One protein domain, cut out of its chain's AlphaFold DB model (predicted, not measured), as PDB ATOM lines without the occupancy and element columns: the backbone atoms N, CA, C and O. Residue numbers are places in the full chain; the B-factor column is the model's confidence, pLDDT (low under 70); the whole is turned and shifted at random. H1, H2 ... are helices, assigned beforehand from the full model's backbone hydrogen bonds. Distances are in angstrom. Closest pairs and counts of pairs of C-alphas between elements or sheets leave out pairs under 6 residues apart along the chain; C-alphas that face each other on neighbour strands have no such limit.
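What this domain is: This is residues 65 to 104 of the 337 residues of an uncharacterized protein of Nocardia terpenica (UniProt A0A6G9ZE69). Three helices are laid end after end as a flat triangle that nearly closes on itself: H1 and H2 make a V, meeting where the end of H1 comes near the start of H2, and the short H3 closes the open side of the V, running from near the end of H2 to the start of H1. The first and last printed residues come back near each other, with the C-alphas of Ala 65 and Ala 104 8.8 A apart. The printed part has 40 residues, with three named helices in the order H1, H2, H3 and no named strand, and its class is all helix. It is only just compact, close to loose, with a radius of gyration of the C-alphas of 10.2 A, and it is flat, with spans of 27 by 21 by 9 A.

Where its parts are: H1 takes residues 65 to 77, the longest helix with 13 residues, and it measures 18.5 A from C-alpha 65 at (34.592, -27.181, -28.229) to C-alpha 77 at (23.404, -27.019, -42.923). A tight link of 5 residues leads to H2, residues 83 to 93, which is 15.4 A long from first to last C-alpha and begins at C-alpha 83, (27.650, -34.417, -40.142). A tight link of 4 residues leads to H3, residues 98 to 102, 6.2 A long, which ends at C-alpha 102, (29.872, -28.453, -25.060). Residues 103 and 104 follow it.

How they stand to each other: H1 and H2 touch, and H1 does so with residues 72 to 76 alone. Their closest C-alphas are those of Asp 76 and Val 83, 5.3 A apart. The two helices run opposite ways at a steep tilt of 51 degrees, with their centres 13.0 A apart. H1 also touches H3, with residues 65 to 69 of H1 alone; the closest C-alphas are those of Gln 66 and Leu 102, 5.8 A apart. H2 and H3 are close but not clearly touching, and their closest C-alphas are those of Ala 91 and Leu 98, 6.4 A apart. In H1, H2 and H3 every O i to N i+4 pair is within hydrogen-bond range.

The domain as a whole: The two C-alphas farthest apart are those of Gly 80, in the link between H1 and H2, and Ala 104, the last printed residue, at 27.9 A. The printed part has no cut, and both links between helices are tight. The mean pLDDT of the printed part is 89.8, and no printed residue is under 70.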
ATOM      1  N   ALA A  65      35.646 -26.214 -27.955       85.12
ATOM      2  CA  ALA A  65      34.592 -27.181 -28.229       85.12
ATOM      3  C   ALA A  65      33.352 -26.523 -28.857       85.12
ATOM      4  O   ALA A  65      32.842 -27.034 -29.850       85.12
ATOM      5  N   GLN A  66      32.906 -25.372 -28.341       82.56
ATOM      6  CA  GLN A  66      31.778 -24.640 -28.923       82.56
ATOM      7  C   GLN A  66      32.116 -24.039 -30.286       82.56
ATOM      8  O   GLN A  66      31.291 -24.087 -31.193       82.56
ATOM      9  N   GLN A  67      33.323 -23.495 -30.455       81.56
ATOM     10  CA  GLN A  67      33.752 -22.959 -31.749       81.56
ATOM     11  C   GLN A  67      33.769 -24.058 -32.820       81.56
ATOM     12  O   GLN A  67      33.193 -23.879 -33.892       81.56
ATOM     13  N   LEU A  68      34.347 -25.224 -32.510       87.75
ATOM     14  CA  LEU A  68      34.328 -26.384 -33.401       87.75
ATOM     15  C   LEU A  68      32.897 -26.857 -33.679       87.75
ATOM     16  O   LEU A  68      32.567 -27.177 -34.817       87.75
ATOM     17  N   TRP A  69      32.038 -26.875 -32.659       91.12
ATOM     18  CA  TRP A  69      30.640 -27.263 -32.811       91.12
ATOM     19  C   TRP A  69      29.876 -26.346 -33.773       91.12
ATOM     20  O   TRP A  69      29.203 -26.852 -34.665       91.12
ATOM     21  N   ARG A  70      30.062 -25.022 -33.685       86.50
ATOM     22  CA  ARG A  70      29.460 -24.058 -34.627       86.50
ATOM     23  C   ARG A  70      29.929 -24.273 -36.066       86.50
ATOM     24  O   ARG A  70      29.134 -24.179 -36.997       86.50
ATOM     25  N   VAL A  71      31.211 -24.594 -36.264       87.88
ATOM     26  CA  VAL A  71      31.740 -24.943 -37.596       87.88
ATOM     27  C   VAL A  71      31.067 -26.209 -38.130       87.88
ATOM     28  O   VAL A  71      30.702 -26.267 -39.304       87.88
ATOM     29  N   LEU A  72      30.865 -27.211 -37.270       91.50
ATOM     30  CA  LEU A  72      30.156 -28.432 -37.645       91.50
ATOM     31  C   LEU A  72      28.690 -28.152 -37.987       91.50
ATOM     32  O   LEU A  72      28.212 -28.697 -38.972       91.50
ATOM     33  N   GLU A  73      27.996 -27.293 -37.236       90.31
ATOM     34  CA  GLU A  73      26.616 -26.878 -37.528       90.31
ATOM     35  C   GLU A  73      26.498 -26.186 -38.890       90.31
ATOM     36  O   GLU A  73      25.626 -26.533 -39.686       90.31
ATOM     37  N   ALA A  74      27.419 -25.270 -39.201       85.56
ATOM     38  CA  ALA A  74      27.459 -24.604 -40.500       85.56
ATOM     39  C   ALA A  74      27.701 -25.598 -41.655       85.56
ATOM     40  O   ALA A  74      27.034 -25.532 -42.688       85.56
ATOM     41  N   ALA A  75      28.613 -26.559 -41.472       85.56
ATOM     42  CA  ALA A  75      28.859 -27.611 -42.459       85.56
ATOM     43  C   ALA A  75      27.656 -28.564 -42.623       85.56
ATOM     44  O   ALA A  75      27.369 -29.042 -43.724       85.56
ATOM     45  N   ASP A  76      26.933 -28.836 -41.537       92.19
ATOM     46  CA  ASP A  76      25.758 -29.711 -41.515       92.19
ATOM     47  C   ASP A  76      24.571 -29.100 -42.271       92.19
ATOM     48  O   ASP A  76      23.862 -29.807 -42.995       92.19
ATOM     49  N   ALA A  77      24.412 -27.773 -42.181       86.38
ATOM     50  CA  ALA A  77      23.404 -27.019 -42.923       86.38
ATOM     51  C   ALA A  77      23.575 -27.158 -44.448       86.38
ATOM     52  O   ALA A  77      22.589 -27.276 -45.172       86.38
ATOM     53  N   GLY A  78      24.818 -27.220 -44.937       81.56
ATOM     54  CA  GLY A  78      25.122 -27.396 -46.362       81.56
ATOM     55  C   GLY A  78      25.036 -28.839 -46.875       81.56
ATOM     56  O   GLY A  78      25.072 -29.059 -48.083       81.56
ATOM     57  N   THR A  79      24.934 -29.836 -45.989       79.31
ATOM     58  CA  THR A  79      25.070 -31.269 -46.335       79.31
ATOM     59  C   THR A  79      23.860 -32.125 -45.944       79.31
ATOM     60  O   THR A  79      23.942 -33.357 -45.929       79.31
ATOM     61  N   GLY A  80      22.722 -31.494 -45.639       81.06
ATOM     62  CA  GLY A  80      21.473 -32.195 -45.329       81.06
ATOM     63  C   GLY A  80      21.463 -32.878 -43.957       81.06
ATOM     64  O   GLY A  80      20.901 -33.962 -43.822       81.06
ATOM     65  N   ALA A  81      22.082 -32.260 -42.949       80.25
ATOM     66  CA  ALA A  81      22.050 -32.695 -41.548       80.25
ATOM     67  C   ALA A  81      22.743 -34.044 -41.221       80.25
ATOM     68  O   ALA A  81      22.350 -34.768 -40.298       80.25
ATOM     69  N   THR A  82      23.765 -34.437 -41.991       90.12
ATOM     70  CA  THR A  82      24.436 -35.744 -41.841       90.12
ATOM     71  C   THR A  82      25.699 -35.728 -40.971       90.12
ATOM     72  O   THR A  82      26.047 -36.749 -40.365       90.12
ATOM     73  N   VAL A  83      26.390 -34.595 -40.874       91.88
ATOM     74  CA  VAL A  83      27.650 -34.417 -40.142       91.88
ATOM     75  C   VAL A  83      27.409 -34.472 -38.635       91.88
ATOM     76  O   VAL A  83      28.034 -35.290 -37.952       91.88
ATOM     77  N   LEU A  84      26.466 -33.689 -38.101       93.06
ATOM     78  CA  LEU A  84      26.206 -33.668 -36.654       93.06
ATOM     79  C   LEU A  84      25.679 -35.013 -36.151       93.06
ATOM     80  O   LEU A  84      26.051 -35.461 -35.063       93.06
ATOM     81  N   ALA A  85      24.854 -35.697 -36.948       93.19
ATOM     82  CA  ALA A  85      24.371 -37.038 -36.630       93.19
ATOM     83  C   ALA A  85      25.532 -38.036 -36.476       93.19
ATOM     84  O   ALA A  85      25.582 -38.786 -35.496       93.19
ATOM     85  N   ARG A  86      26.512 -38.001 -37.392       94.06
ATOM     86  CA  ARG A  86      27.712 -38.850 -37.330       94.06
ATOM     87  C   ARG A  86      28.603 -38.518 -36.138       94.06
ATOM     88  O   ARG A  86      29.102 -39.442 -35.496       94.06
ATOM     89  N   VAL A  87      28.775 -37.237 -35.810       94.44
ATOM     90  CA  VAL A  87      29.545 -36.808 -34.630       94.44
ATOM     91  C   VAL A  87      28.877 -37.298 -33.342       94.44
ATOM     92  O   VAL A  87      29.547 -37.886 -32.493       94.44
ATOM     93  N   ARG A  88      27.549 -37.158 -33.217       95.00
ATOM     94  CA  ARG A  88      26.783 -37.677 -32.068       95.00
ATOM     95  C   ARG A  88      26.884 -39.197 -31.946       95.00
ATOM     96  O   ARG A  88      27.029 -39.710 -30.838       95.00
ATOM     97  N   GLU A  89      26.823 -39.922 -33.060       96.12
ATOM     98  CA  GLU A  89      26.976 -41.382 -33.072       96.12
ATOM     99  C   GLU A  89      28.398 -41.816 -32.687       96.12
ATOM    100  O   GLU A  89      28.587 -42.749 -31.907       96.12
ATOM    101  N   ALA A  90      29.425 -41.125 -33.187       95.88
ATOM    102  CA  ALA A  90      30.810 -41.366 -32.790       95.88
ATOM    103  C   ALA A  90      31.029 -41.103 -31.290       95.88
ATOM    104  O   ALA A  90      31.611 -41.948 -30.609       95.88
ATOM    105  N   ALA A  91      30.499 -39.995 -30.761       95.62
ATOM    106  CA  ALA A  91      30.558 -39.676 -29.336       95.62
ATOM    107  C   ALA A  91      29.878 -40.759 -28.482       95.62
ATOM    108  O   ALA A  91      30.465 -41.222 -27.504       95.62
ATOM    109  N   ARG A  92      28.695 -41.244 -28.895       96.81
ATOM    110  CA  ARG A  92      27.995 -42.357 -28.227       96.81
ATOM    111  C   ARG A  92      28.826 -43.641 -28.215       96.81
ATOM    112  O   ARG A  92      28.995 -44.234 -27.150       96.81
ATOM    113  N   ARG A  93      29.407 -44.038 -29.353       97.38
ATOM    114  CA  ARG A  93      30.281 -45.226 -29.443       97.38
ATOM    115  C   ARG A  93      31.511 -45.126 -28.541       97.38
ATOM    116  O   ARG A  93      31.918 -46.126 -27.959       97.38
ATOM    117  N   GLN A  94      32.067 -43.927 -28.388       97.19
ATOM    118  CA  GLN A  94      33.207 -43.664 -27.504       97.19
ATOM    119  C   GLN A  94      32.806 -43.356 -26.051       97.19
ATOM    120  O   GLN A  94      33.678 -43.099 -25.227       97.19
ATOM    121  N   ARG A  95      31.508 -43.397 -25.712       96.31
ATOM    122  CA  ARG A  95      30.964 -43.032 -24.388       96.31
ATOM    123  C   ARG A  95      31.345 -41.613 -23.936       96.31
ATOM    124  O   ARG A  95      31.456 -41.344 -22.742       96.31
ATOM    125  N   ILE A  96      31.518 -40.695 -24.883       95.81
ATOM    126  CA  ILE A  96      31.757 -39.277 -24.614       95.81
ATOM    127  C   ILE A  96      30.403 -38.599 -24.402       95.81
ATOM    128  O   ILE A  96      29.551 -38.601 -25.294       95.81
ATOM    129  N   ASN A  97      30.200 -37.992 -23.229       94.56
ATOM    130  CA  ASN A  97      29.046 -37.128 -22.992       94.56
ATOM    131  C   ASN A  97      29.280 -35.783 -23.697       94.56
ATOM    132  O   ASN A  97      29.908 -34.881 -23.148       94.56
ATOM    133  N   LEU A  98      28.803 -35.695 -24.937       92.44
ATOM    134  CA  LEU A  98      28.998 -34.539 -25.804       92.44
ATOM    135  C   LEU A  98      28.364 -33.264 -25.238       92.44
ATOM    136  O   LEU A  98      28.988 -32.214 -25.297       92.44
ATOM    137  N   GLU A  99      27.174 -33.360 -24.644       91.94
ATOM    138  CA  GLU A  99      26.510 -32.220 -24.001       91.94
ATOM    139  C   GLU A  99      27.396 -31.646 -22.899       91.94
ATOM    140  O   GLU A  99      27.737 -30.470 -22.939       91.94
ATOM    141  N   ARG A 100      27.909 -32.506 -22.010       89.88
ATOM    142  CA  ARG A 100      28.841 -32.092 -20.957       89.88
ATOM    143  C   ARG A 100      30.104 -31.427 -21.506       89.88
ATOM    144  O   ARG A 100      30.620 -30.528 -20.859       89.88
ATOM    145  N   VAL A 101      30.631 -31.875 -22.649       88.56
ATOM    146  CA  VAL A 101      31.818 -31.263 -23.279       88.56
ATOM    147  C   VAL A 101      31.491 -29.883 -23.856       88.56
ATOM    148  O   VAL A 101      32.305 -28.973 -23.737       88.56
ATOM    149  N   LEU A 102      30.312 -29.716 -24.457       88.31
ATOM    150  CA  LEU A 102      29.872 -28.453 -25.060       88.31
ATOM    151  C   LEU A 102      29.413 -27.417 -24.024       88.31
ATOM    152  O   LEU A 102      29.491 -26.218 -24.287       88.31
ATOM    153  N   THR A 103      28.949 -27.872 -22.859       85.50
ATOM    154  CA  THR A 103      28.538 -27.020 -21.735       85.50
ATOM    155  C   THR A 103      29.610 -26.901 -20.654       85.50
ATOM    156  O   THR A 103      29.369 -26.274 -19.622       85.50
ATOM    157  N   ALA A 104      30.771 -27.541 -20.823       82.75
ATOM    158  CA  ALA A 104      31.863 -27.406 -19.872       82.75
ATOM    159  C   ALA A 104      32.372 -25.957 -19.881       82.75
ATOM    160  O   ALA A 104      32.524 -25.373 -20.958       82.75
TER     161      ALA A 104